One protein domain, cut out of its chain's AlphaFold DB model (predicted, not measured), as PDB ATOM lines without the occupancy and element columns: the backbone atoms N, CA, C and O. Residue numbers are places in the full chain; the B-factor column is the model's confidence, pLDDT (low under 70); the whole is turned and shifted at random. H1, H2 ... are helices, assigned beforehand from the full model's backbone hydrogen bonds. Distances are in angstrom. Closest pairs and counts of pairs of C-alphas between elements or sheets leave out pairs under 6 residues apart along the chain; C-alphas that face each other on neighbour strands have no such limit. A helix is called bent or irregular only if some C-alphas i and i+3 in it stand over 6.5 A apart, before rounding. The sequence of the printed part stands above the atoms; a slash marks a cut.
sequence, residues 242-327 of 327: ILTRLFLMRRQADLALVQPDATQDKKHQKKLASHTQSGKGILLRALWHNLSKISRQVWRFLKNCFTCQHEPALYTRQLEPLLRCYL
ATOM      1  N   ILE A 242      32.502 -14.243   5.255       92.56
ATOM      2  CA  ILE A 242      31.586 -13.094   5.328       92.56
ATOM      3  C   ILE A 242      32.308 -11.802   4.938       92.56
ATOM      4  O   ILE A 242      31.810 -11.053   4.095       92.56
ATOM      5  N   LEU A 243      33.492 -11.552   5.502       93.69
ATOM      6  CA  LEU A 243      34.284 -10.362   5.193       93.69
ATOM      7  C   LEU A 243      34.676 -10.314   3.717       93.69
ATOM      8  O   LEU A 243      34.578  -9.253   3.106       93.69
ATOM      9  N   THR A 244      35.042 -11.447   3.113       91.62
ATOM     10  CA  THR A 244      35.331 -11.501   1.676       91.62
ATOM     11  C   THR A 244      34.088 -11.213   0.837       91.62
ATOM     12  O   THR A 244      34.190 -10.473  -0.136       91.62
ATOM     13  N   ARG A 245      32.902 -11.721   1.205       89.88
ATOM     14  CA  ARG A 245      31.653 -11.377   0.495       89.88
ATOM     15  C   ARG A 245      31.351  -9.879   0.569       89.88
ATOM     16  O   ARG A 245      31.057  -9.273  -0.456       89.88
ATOM     17  N   LEU A 246      31.475  -9.283   1.755       91.81
ATOM     18  CA  LEU A 246      31.296  -7.842   1.959       91.81
ATOM     19  C   LEU A 246      32.325  -7.017   1.176       91.81
ATOM     20  O   LEU A 246      31.977  -6.026   0.535       91.81
ATOM     21  N   PHE A 247      33.589  -7.446   1.191       91.31
ATOM     22  CA  PHE A 247      34.661  -6.833   0.416       91.31
ATOM     23  C   PHE A 247      34.351  -6.862  -1.081       91.31
ATOM     24  O   PHE A 247      34.441  -5.825  -1.734       91.31
ATOM     25  N   LEU A 248      33.954  -8.018  -1.618       88.62
ATOM     26  CA  LEU A 248      33.623  -8.170  -3.033       88.62
ATOM     27  C   LEU A 248      32.451  -7.283  -3.434       88.62
ATOM     28  O   LEU A 248      32.574  -6.553  -4.410       88.62
ATOM     29  N   MET A 249      31.370  -7.281  -2.652       86.44
ATOM     30  CA  MET A 249      30.207  -6.440  -2.926       86.44
ATOM     31  C   MET A 249      30.588  -4.954  -2.974       86.44
ATOM     32  O   MET A 249      30.232  -4.244  -3.911       86.44
ATOM     33  N   ARG A 250      31.382  -4.491  -1.999       88.12
ATOM     34  CA  ARG A 250      31.871  -3.109  -1.971       88.12
ATOM     35  C   ARG A 250      32.763  -2.794  -3.174       88.12
ATOM     36  O   ARG A 250      32.594  -1.758  -3.803       88.12
ATOM     37  N   ARG A 251      33.704  -3.679  -3.516       87.31
ATOM     38  CA  ARG A 251      34.627  -3.467  -4.643       87.31
ATOM     39  C   ARG A 251      33.936  -3.541  -6.000       87.31
ATOM     40  O   ARG A 251      34.333  -2.809  -6.892       87.31
ATOM     41  N   GLN A 252      32.911  -4.373  -6.166       83.62
ATOM     42  CA  GLN A 252      32.104  -4.394  -7.387       83.62
ATOM     43  C   GLN A 252      31.398  -3.056  -7.612       83.62
ATOM     44  O   GLN A 252      31.392  -2.568  -8.739       83.62
ATOM     45  N   ALA A 253      30.864  -2.443  -6.550       82.06
ATOM     46  CA  ALA A 253      30.279  -1.108  -6.628       82.06
ATOM     47  C   ALA A 253      31.332  -0.050  -7.001       82.06
ATOM     48  O   ALA A 253      31.131   0.690  -7.962       82.06
ATOM     49  N   ASP A 254      32.478  -0.033  -6.308       84.00
ATOM     50  CA  ASP A 254      33.564   0.928  -6.566       84.00
ATOM     51  C   ASP A 254      34.123   0.824  -8.000       84.00
ATOM     52  O   ASP A 254      34.492   1.827  -8.603       84.00
ATOM     53  N   LEU A 255      34.189  -0.393  -8.549       82.19
ATOM     54  CA  LEU A 255      34.699  -0.682  -9.895       82.19
ATOM     55  C   LEU A 255      33.627  -0.566 -10.995       82.19
ATOM     56  O   LEU A 255      33.893  -0.925 -12.140       82.19
ATOM     57  N   ALA A 256      32.410  -0.118 -10.664       78.88
ATOM     58  CA  ALA A 256      31.266  -0.074 -11.579       78.88
ATOM     59  C   ALA A 256      30.968  -1.425 -12.275       78.88
ATOM     60  O   ALA A 256      30.486  -1.479 -13.404       78.88
ATOM     61  N   LEU A 257      31.219  -2.537 -11.576       70.44
ATOM     62  CA  LEU A 257      30.946  -3.910 -12.021       70.44
ATOM     63  C   LEU A 257      29.570  -4.399 -11.552       70.44
ATOM     64  O   LEU A 257      29.378  -5.596 -11.364       70.44
ATOM     65  N   VAL A 258      28.626  -3.483 -11.314       60.31
ATOM     66  CA  VAL A 258      27.299  -3.808 -10.760       60.31
ATOM     67  C   VAL A 258      26.470  -4.652 -11.739       60.31
ATOM     68  O   VAL A 258      25.635  -5.430 -11.295       60.31
ATOM     69  N   GLN A 259      26.770  -4.587 -13.042       60.53
ATOM     70  CA  GLN A 259      26.486  -5.658 -14.001       60.53
ATOM     71  C   GLN A 259      27.593  -5.727 -15.059       60.53
ATOM     72  O   GLN A 259      27.662  -4.863 -15.938       60.53
ATOM     73  N   PRO A 260      28.486  -6.720 -15.000       47.81
ATOM     74  CA  PRO A 260      29.404  -7.005 -16.082       47.81
ATOM     75  C   PRO A 260      28.770  -8.100 -16.942       47.81
ATOM     76  O   PRO A 260      28.180  -9.024 -16.416       47.81
ATOM     77  N   ASP A 261      28.889  -8.058 -18.261       47.00
ATOM     78  CA  ASP A 261      28.496  -9.183 -19.116       47.00
ATOM     79  C   ASP A 261      29.415 -10.399 -18.849       47.00
ATOM     80  O   ASP A 261      30.376 -10.668 -19.576       47.00
ATOM     81  N   ALA A 262      29.177 -11.082 -17.729       62.25
ATOM     82  CA  ALA A 262      29.984 -12.157 -17.202       62.25
ATOM     83  C   ALA A 262      29.598 -13.484 -17.847       62.25
ATOM     84  O   ALA A 262      28.475 -13.720 -18.301       62.25
ATOM     85  N   THR A 263      30.535 -14.428 -17.832       63.16
ATOM     86  CA  THR A 263      30.278 -15.788 -18.328       63.16
ATOM     87  C   THR A 263      29.119 -16.463 -17.577       63.16
ATOM     88  O   THR A 263      28.437 -17.324 -18.137       63.16
ATOM     89  N   GLN A 264      28.888 -16.100 -16.313       68.25
ATOM     90  CA  GLN A 264      27.805 -16.659 -15.500       68.25
ATOM     91  C   GLN A 264      26.447 -16.068 -15.855       68.25
ATOM     92  O   GLN A 264      25.506 -16.838 -16.042       68.25
ATOM     93  N   ASP A 265      26.366 -14.758 -16.073       69.75
ATOM     94  CA  ASP A 265      25.138 -14.106 -16.524       69.75
ATOM     95  C   ASP A 265      24.693 -14.651 -17.879       69.75
ATOM     96  O   ASP A 265      23.537 -15.037 -18.033       69.75
ATOM     97  N   LYS A 266      25.623 -14.856 -18.823       74.69
ATOM     98  CA  LYS A 266      25.324 -15.531 -20.102       74.69
ATOM     99  C   LYS A 266      24.790 -16.947 -19.906       74.69
ATOM    100  O   LYS A 266      23.843 -17.359 -20.579       74.69
ATOM    101  N   LYS A 267      25.374 -17.720 -18.983       77.00
ATOM    102  CA  LYS A 267      24.883 -19.070 -18.650       77.00
ATOM    103  C   LYS A 267      23.490 -19.021 -18.031       77.00
ATOM    104  O   LYS A 267      22.674 -19.890 -18.332       77.00
ATOM    105  N   HIS A 268      23.222 -18.043 -17.174       78.06
ATOM    106  CA  HIS A 268      21.929 -17.859 -16.534       78.06
ATOM    107  C   HIS A 268      20.861 -17.405 -17.535       78.06
ATOM    108  O   HIS A 268      19.835 -18.069 -17.651       78.06
ATOM    109  N   GLN A 269      21.140 -16.380 -18.342       80.06
ATOM    110  CA  GLN A 269      20.276 -15.940 -19.439       80.06
ATOM    111  C   GLN A 269      19.970 -17.092 -20.391       80.06
ATOM    112  O   GLN A 269      18.817 -17.293 -20.757       80.06
ATOM    113  N   LYS A 270      20.966 -17.924 -20.727       82.56
ATOM    114  CA  LYS A 270      20.741 -19.126 -21.535       82.56
ATOM    115  C   LYS A 270      19.816 -20.127 -20.839       82.56
ATOM    116  O   LYS A 270      18.956 -20.690 -21.510       82.56
ATOM    117  N   LYS A 271      19.954 -20.364 -19.527       80.81
ATOM    118  CA  LYS A 271      19.045 -21.251 -18.772       80.81
ATOM    119  C   LYS A 271      17.617 -20.712 -18.756       80.81
ATOM    120  O   LYS A 271      16.697 -21.478 -19.022       80.81
ATOM    121  N   LEU A 272      17.450 -19.419 -18.484       84.12
ATOM    122  CA  LEU A 272      16.145 -18.767 -18.457       84.12
ATOM    123  C   LEU A 272      15.501 -18.778 -19.847       84.12
ATOM    124  O   LEU A 272      14.391 -19.266 -19.989       84.12
ATOM    125  N   ALA A 273      16.231 -18.369 -20.888       83.50
ATOM    126  CA  ALA A 273      15.760 -18.423 -22.270       83.50
ATOM    127  C   ALA A 273      15.405 -19.852 -22.710       83.50
ATOM    128  O   ALA A 273      14.386 -20.051 -23.363       83.50
ATOM    129  N   SER A 274      16.201 -20.859 -22.318       80.38
ATOM    130  CA  SER A 274      15.881 -22.266 -22.609       80.38
ATOM    131  C   SER A 274      14.575 -22.695 -21.937       80.38
ATOM    132  O   SER A 274      13.788 -23.407 -22.556       80.38
ATOM    133  N   HIS A 275      14.324 -22.260 -20.697       83.88
ATOM    134  CA  HIS A 275      13.061 -22.518 -19.995       83.88
ATOM    135  C   HIS A 275      11.891 -21.818 -20.697       83.88
ATOM    136  O   HIS A 275      10.939 -22.492 -21.079       83.88
ATOM    137  N   THR A 276      12.010 -20.518 -20.991       79.88
ATOM    138  CA  THR A 276      10.975 -19.735 -21.686       79.88
ATOM    139  C   THR A 276      10.640 -20.299 -23.073       79.88
ATOM    140  O   THR A 276       9.475 -20.324 -23.452       79.88
ATOM    141  N   GLN A 277      11.638 -20.762 -23.836       77.50
ATOM    142  CA  GLN A 277      11.442 -21.283 -25.196       77.50
ATOM    143  C   GLN A 277      10.920 -22.723 -25.229       77.50
ATOM    144  O   GLN A 277      10.113 -23.059 -26.089       77.50
ATOM    145  N   SER A 278      11.403 -23.593 -24.337       73.38
ATOM    146  CA  SER A 278      11.019 -25.012 -24.345       73.38
ATOM    147  C   SER A 278       9.777 -25.315 -23.508       73.38
ATOM    148  O   SER A 278       9.199 -26.390 -23.667       73.38
ATOM    149  N   GLY A 279       9.410 -24.423 -22.579       65.81
ATOM    150  CA  GLY A 279       8.414 -24.688 -21.537       65.81
ATOM    151  C   GLY A 279       8.807 -25.839 -20.600       65.81
ATOM    152  O   GLY A 279       7.973 -26.326 -19.842       65.81
ATOM    153  N   LYS A 280      10.057 -26.323 -20.673       67.25
ATOM    154  CA  LYS A 280      10.574 -27.448 -19.888       67.25
ATOM    155  C   LYS A 280      11.603 -26.951 -18.878       67.25
ATOM    156  O   LYS A 280      12.535 -26.223 -19.215       67.25
ATOM    157  N   GLY A 281      11.468 -27.408 -17.637       77.75
ATOM    158  CA  GLY A 281      12.390 -27.119 -16.542       77.75
ATOM    159  C   GLY A 281      11.648 -26.738 -15.266       77.75
ATOM    160  O   GLY A 281      10.496 -27.112 -15.091       77.75
ATOM    161  N   ILE A 282      12.345 -26.039 -14.369       85.94
ATOM    162  CA  ILE A 282      11.777 -25.502 -13.127       85.94
ATOM    163  C   ILE A 282      12.158 -24.026 -13.052       85.94
ATOM    164  O   ILE A 282      13.343 -23.713 -12.878       85.94
ATOM    165  N   LEU A 283      11.172 -23.134 -13.135       87.31
ATOM    166  CA  LEU A 283      11.370 -21.687 -13.173       87.31
ATOM    167  C   LEU A 283      12.178 -21.188 -11.972       87.31
ATOM    168  O   LEU A 283      13.162 -20.476 -12.151       87.31
ATOM    169  N   LEU A 284      11.833 -21.619 -10.755       88.44
ATOM    170  CA  LEU A 284      12.557 -21.215  -9.541       88.44
ATOM    171  C   LEU A 284      14.059 -21.537  -9.632       88.44
ATOM    172  O   LEU A 284      14.904 -20.750  -9.210       88.44
ATOM    173  N   ARG A 285      14.431 -22.674 -10.242       86.88
ATOM    174  CA  ARG A 285      15.847 -23.010 -10.470       86.88
ATOM    175  C   ARG A 285      16.471 -22.161 -11.570       86.88
ATOM    176  O   ARG A 285      17.662 -21.871 -11.473       86.88
ATOM    177  N   ALA A 286      15.701 -21.808 -12.596       84.69
ATOM    178  CA  ALA A 286      16.158 -20.953 -13.680       84.69
ATOM    179  C   ALA A 286      16.428 -19.525 -13.195       84.69
ATOM    180  O   ALA A 286      17.458 -18.994 -13.581       84.69
ATOM    181  N   LEU A 287      15.589 -18.959 -12.315       84.62
ATOM    182  CA  LEU A 287      15.710 -17.601 -11.749       84.62
ATOM    183  C   LEU A 287      16.892 -17.425 -10.779       84.62
ATOM    184  O   LEU A 287      17.366 -16.309 -10.553       84.62
ATOM    185  N   TRP A 288      17.423 -18.523 -10.243       83.94
ATOM    186  CA  TRP A 288      18.574 -18.480  -9.348       83.94
ATOM    187  C   TRP A 288      19.892 -18.271 -10.112       83.94
ATOM    188  O   TRP A 288      20.424 -19.198 -10.728       83.94
ATOM    189  N   HIS A 289      20.440 -17.058 -10.036       75.94
ATOM    190  CA  HIS A 289      21.699 -16.659 -10.686       75.94
ATOM    191  C   HIS A 289      22.888 -16.546  -9.722       75.94
ATOM    192  O   HIS A 289      24.031 -16.463 -10.162       75.94
ATOM    193  N   ASN A 290      22.648 -16.582  -8.410       72.69
ATOM    194  CA  ASN A 290      23.686 -16.312  -7.424       72.69
ATOM    195  C   ASN A 290      24.684 -17.467  -7.284       72.69
ATOM    196  O   ASN A 290      24.309 -18.624  -7.070       72.69
ATOM    197  N   LEU A 291      25.974 -17.130  -7.347       66.50
ATOM    198  CA  LEU A 291      27.056 -18.061  -7.059       66.50
ATOM    199  C   LEU A 291      27.148 -18.313  -5.556       66.50
ATOM    200  O   LEU A 291      27.379 -17.407  -4.758       66.50
ATOM    201  N   SER A 292      27.067 -19.580  -5.174       66.88
ATOM    202  CA  SER A 292      27.190 -19.992  -3.776       66.88
ATOM    203  C   SER A 292      28.652 -20.087  -3.303       66.88
ATOM    204  O   SER A 292      28.895 -20.322  -2.122       66.88
ATOM    205  N   LYS A 293      29.638 -19.921  -4.202       78.00
ATOM    206  CA  LYS A 293      31.076 -20.085  -3.925       78.00
ATOM    207  C   LYS A 293      31.884 -18.843  -4.321       78.00
ATOM    208  O   LYS A 293      31.745 -18.355  -5.438       78.00
ATOM    209  N   ILE A 294      32.807 -18.407  -3.460       84.31
ATOM    210  CA  ILE A 294      33.838 -17.420  -3.819       84.31
ATOM    211  C   ILE A 294      34.889 -18.090  -4.717       84.31
ATOM    212  O   ILE A 294      35.391 -19.171  -4.403       84.31
ATOM    213  N   SER A 295      35.244 -17.452  -5.835       84.19
ATOM    214  CA  SER A 295      36.250 -17.983  -6.762       84.19
ATOM    215  C   SER A 295      37.622 -18.141  -6.097       84.19
ATOM    216  O   SER A 295      38.115 -17.239  -5.420       84.19
ATOM    217  N   ARG A 296      38.309 -19.252  -6.390       86.38
ATOM    218  CA  ARG A 296      39.692 -19.503  -5.950       86.38
ATOM    219  C   ARG A 296      40.666 -18.402  -6.378       86.38
ATOM    220  O   ARG A 296      41.666 -18.180  -5.701       86.38
ATOM    221  N   GLN A 297      40.385 -17.700  -7.477       87.00
ATOM    222  CA  GLN A 297      41.228 -16.585  -7.910       87.00
ATOM    223  C   GLN A 297      41.102 -15.371  -6.988       87.00
ATOM    224  O   GLN A 297      42.106 -14.717  -6.734       87.00
ATOM    225  N   VAL A 298      39.920 -15.119  -6.410       89.19
ATOM    226  CA  VAL A 298      39.753 -14.077  -5.383       89.19
ATOM    227  C   VAL A 298      40.590 -14.420  -4.154       89.19
ATOM    228  O   VAL A 298      41.315 -13.568  -3.651       89.19
ATOM    229  N   TRP A 299      40.571 -15.680  -3.712       89.50
ATOM    230  CA  TRP A 299      41.409 -16.125  -2.595       89.50
ATOM    231  C   TRP A 299      42.906 -15.964  -2.880       89.50
ATOM    232  O   TRP A 299      43.656 -15.516  -2.016       89.50
ATOM    233  N   ARG A 300      43.352 -16.269  -4.106       90.25
ATOM    234  CA  ARG A 300      44.743 -16.047  -4.536       90.25
ATOM    235  C   ARG A 300      45.110 -14.568  -4.578       90.25
ATOM    236  O   ARG A 300      46.190 -14.221  -4.115       90.25
ATOM    237  N   PHE A 301      44.224 -13.716  -5.090       92.31
ATOM    238  CA  PHE A 301      44.407 -12.267  -5.073       92.31
ATOM    239  C   PHE A 301      44.583 -11.765  -3.637       92.31
ATOM    240  O   PHE A 301      45.600 -11.154  -3.329       92.31
ATOM    241  N   LEU A 302      43.659 -12.108  -2.734       91.06
ATOM    242  CA  LEU A 302      43.740 -11.701  -1.331       91.06
ATOM    243  C   LEU A 302      45.025 -12.201  -0.664       91.06
ATOM    244  O   LEU A 302      45.661 -11.441   0.055       91.06
ATOM    245  N   LYS A 303      45.446 -13.441  -0.940       89.75
ATOM    246  CA  LYS A 303      46.697 -14.001  -0.411       89.75
ATOM    247  C   LYS A 303      47.935 -13.255  -0.921       89.75
ATOM    248  O   LYS A 303      48.839 -12.979  -0.140       89.75
ATOM    249  N   ASN A 304      47.988 -12.951  -2.216       91.62
ATOM    250  CA  ASN A 304      49.157 -12.333  -2.849       91.62
ATOM    251  C   ASN A 304      49.242 -10.824  -2.595       91.62
ATOM    252  O   ASN A 304      50.329 -10.258  -2.660       91.62
ATOM    253  N   CYS A 305      48.111 -10.182  -2.309       90.81
ATOM    254  CA  CYS A 305      48.015  -8.744  -2.082       90.81
ATOM    255  C   CYS A 305      47.757  -8.379  -0.618       90.81
ATOM    256  O   CYS A 305      47.471  -7.222  -0.331       90.81
ATOM    257  N   PHE A 306      47.847  -9.340   0.308       84.25
ATOM    258  CA  PHE A 306      47.480  -9.130   1.710       84.25
ATOM    259  C   PHE A 306      48.272  -7.997   2.377       84.25
ATOM    260  O   PHE A 306      47.738  -7.266   3.203       84.25
ATOM    261  N   THR A 307      49.546  -7.847   2.009       89.31
ATOM    262  CA  THR A 307      50.451  -6.815   2.535       89.31
ATOM    263  C   THR A 307      50.478  -5.543   1.687       89.31
ATOM    264  O   THR A 307      51.139  -4.577   2.063       89.31
ATOM    265  N   CYS A 308      49.794  -5.525   0.539       90.19
ATOM    266  CA  CYS A 308      49.717  -4.342  -0.307       90.19
ATOM    267  C   CYS A 308      48.807  -3.288   0.332       90.19
ATOM    268  O   CYS A 308      47.808  -3.615   0.974       90.19
ATOM    269  N   GLN A 309      49.121  -2.010   0.108       89.19
ATOM    270  CA  GLN A 309      48.225  -0.930   0.504       89.19
ATOM    271  C   GLN A 309      46.934  -0.958  -0.326       89.19
ATOM    272  O   GLN A 309      46.906  -1.415  -1.473       89.19
ATOM    273  N   HIS A 310      45.844  -0.490   0.285       87.75
ATOM    274  CA  HIS A 310      44.567  -0.320  -0.402       87.75
ATOM    275  C   HIS A 310      44.704   0.800  -1.435       87.75
ATOM    276  O   HIS A 310      44.834   1.966  -1.074       87.75
ATOM    277  N   GLU A 311      44.673   0.433  -2.717       89.25
ATOM    278  CA  GLU A 311      44.768   1.375  -3.832       89.25
ATOM    279  C   GLU A 311      43.789   0.989  -4.953       89.25
ATOM    280  O   GLU A 311      43.788  -0.168  -5.392       89.25
ATOM    281  N   PRO A 312      42.985   1.930  -5.489       87.81
ATOM    282  CA  PRO A 312      42.077   1.660  -6.606       87.81
ATOM    283  C   PRO A 312      42.769   1.015  -7.814       87.81
ATOM    284  O   PRO A 312      42.264   0.037  -8.367       87.81
ATOM    285  N   ALA A 313      43.972   1.484  -8.159       90.38
ATOM    286  CA  ALA A 313      44.756   0.958  -9.275       90.38
ATOM    287  C   ALA A 313      45.100  -0.536  -9.119       90.38
ATOM    288  O   ALA A 313      45.125  -1.271 -10.108       90.38
ATOM    289  N   LEU A 314      45.326  -1.013  -7.888       91.38
ATOM    290  CA  LEU A 314      45.563  -2.432  -7.616       91.38
ATOM    291  C   LEU A 314      44.321  -3.266  -7.950       91.38
ATOM    292  O   LEU A 314      44.440  -4.305  -8.604       91.38
ATOM    293  N   TYR A 315      43.138  -2.807  -7.532       90.81
ATOM    294  CA  TYR A 315      41.882  -3.515  -7.779       90.81
ATOM    295  C   TYR A 315      41.517  -3.531  -9.260       90.81
ATOM    296  O   TYR A 315      41.230  -4.603  -9.784       90.81
ATOM    297  N   THR A 316      41.607  -2.397  -9.954       89.56
ATOM    298  CA  THR A 316      41.375  -2.321 -11.407       89.56
ATOM    299  C   THR A 316      42.323  -3.243 -12.173       89.56
ATOM    300  O   THR A 316      41.916  -3.964 -13.077       89.56
ATOM    301  N   ARG A 317      43.603  -3.290 -11.789       91.00
ATOM    302  CA  ARG A 317      44.594  -4.103 -12.504       91.00
ATOM    303  C   ARG A 317      44.469  -5.601 -12.224       91.00
ATOM    304  O   ARG A 317      44.698  -6.398 -13.129       91.00
ATOM    305  N   GLN A 318      44.202  -5.998 -10.979       90.56
ATOM    306  CA  GLN A 318      44.321  -7.402 -10.560       90.56
ATOM    307  C   GLN A 318      43.011  -8.052 -10.120       90.56
ATOM    308  O   GLN A 318      42.850  -9.252 -10.321       90.56
ATOM    309  N   LEU A 319      42.081  -7.302  -9.523       89.50
ATOM    310  CA  LEU A 319      40.817  -7.850  -9.034       89.50
ATOM    311  C   LEU A 319      39.735  -7.809 -10.117       89.50
ATOM    312  O   LEU A 319      39.106  -8.830 -10.374       89.50
ATOM    313  N   GLU A 320      39.551  -6.673 -10.788       88.19
ATOM    314  CA  GLU A 320      38.521  -6.483 -11.818       88.19
ATOM    315  C   GLU A 320      38.529  -7.573 -12.907       88.19
ATOM    316  O   GLU A 320      37.462  -8.146 -13.150       88.19
ATOM    317  N   PRO A 321      39.674  -7.954 -13.516       86.69
ATOM    318  CA  PRO A 321      39.685  -9.007 -14.533       86.69
ATOM    319  C   PRO A 321      39.199 -10.356 -13.989       86.69
ATOM    320  O   PRO A 321      38.568 -11.132 -14.705       86.69
ATOM    321  N   LEU A 322      39.460 -10.642 -12.709       84.06
ATOM    322  CA  LEU A 322      38.991 -11.861 -12.053       84.06
ATOM    323  C   LEU A 322      37.483 -11.813 -11.819       84.06
ATOM    324  O   LEU A 322      36.807 -12.816 -12.043       84.06
ATOM    325  N   LEU A 323      36.955 -10.665 -11.389       80.00
ATOM    326  CA  LEU A 323      35.520 -10.499 -11.171       80.00
ATOM    327  C   LEU A 323      34.755 -10.636 -12.491       80.00
ATOM    328  O   LEU A 323      33.823 -11.420 -12.543       80.00
ATOM    329  N   ARG A 324      35.211 -10.006 -13.582       78.12
ATOM    330  CA  ARG A 324      34.563 -10.113 -14.907       78.12
ATOM    331  C   ARG A 324      34.529 -11.542 -15.467       78.12
ATOM    332  O   ARG A 324      33.603 -11.914 -16.184       78.12
ATOM    333  N   CYS A 325      35.550 -12.345 -15.173       71.50
ATOM    334  CA  CYS A 325      35.636 -13.718 -15.667       71.50
ATOM    335  C   CYS A 325      34.815 -14.718 -14.840       71.50
ATOM    336  O   CYS A 325      34.365 -15.730 -15.387       71.50
ATOM    337  N   TYR A 326      34.669 -14.486 -13.530       64.19
ATOM    338  CA  TYR A 326      34.220 -15.516 -12.587       64.19
ATOM    339  C   TYR A 326      32.997 -15.165 -11.739       64.19
ATOM    340  O   TYR A 326      32.420 -16.108 -11.189       64.19
ATOM    341  N   LEU A 327      32.634 -13.888 -11.603       57.62
ATOM    342  CA  LEU A 327      31.380 -13.453 -10.981       57.62
ATOM    343  C   LEU A 327      30.386 -13.141 -12.083       57.62
ATOM    344  O   LEU A 327      29.339 -13.815 -12.101       57.62
TER     345      LEU A 327
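What this domain is: This is residues 242 to 327 of the 327 residues of an uncharacterized protein of Betaproteobacteria bacterium RBG_16_58_11 (UniProt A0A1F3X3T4). A long, loose rod of helices has H5 and H2 meeting end to end along its axis; H4 folds back on H5 at one end, and the short H3 packs on H2 at the other. H1 lies crosswise near H5. You read 86 residues with five named helices, H1 to H5 in chain order, and no named strand: all helix. The radius of gyration of the C-alphas is 15.6 A, and the spans are 51 by 21 by 17 A.

How they stand to each other: Start at H1, residues 242 to 254, and look across to H5, residues 312 to 326: they are close but not clearly touching, about perpendicular at 74 degrees, with closest C-alphas Arg 251 and Tyr 315 7.9 A apart. Next, H2, residues 263 to 278, touches H5 only at their ends, C-alphas Thr 263 and Cys 325 being closest at 6.3 A; they run the same way at a shallow tilt of 31 degrees. H3, residues 283 to 287, touches residues 268 to 275 of H2, closest at C-alphas Leu 272 and Ala 286, 5.3 A. H4, residues 296 to 304, forms a helical hairpin with H5: they touch, through residues 318 to 322 of H5, and run opposite ways at a shallow tilt of 20 degrees, with closest C-alphas Gln 297 and Leu 322 6.7 A apart. H1 is apart from H2, H3 and H4. Every O i to N i+4 pair is within hydrogen-bond range in H1, H2, H3 and H4; in H5, 8 of 11 are.

Where its parts are: Find C-alpha 242 at (31.586, -13.094, 5.328); H1 runs 18.5 A from there. H2 covers 22.2 A, H3 6.1 A and H4 12.3 A. H5 runs 19.8 A to C-alpha 326 at (34.220, -15.516, -12.587); it is only just irregular, C-alphas 317 and 320 being 6.6 A apart.

The domain as a whole: The farthest C-alphas, Gly 279 and Thr 307, are 51.6 A apart. The printed part has no cut and no long link; residues 306 to 311 stand free. Look for pLDDT under 70 at residues 258 to 265, 279 to 280, 291 to 292 and 326 to 327.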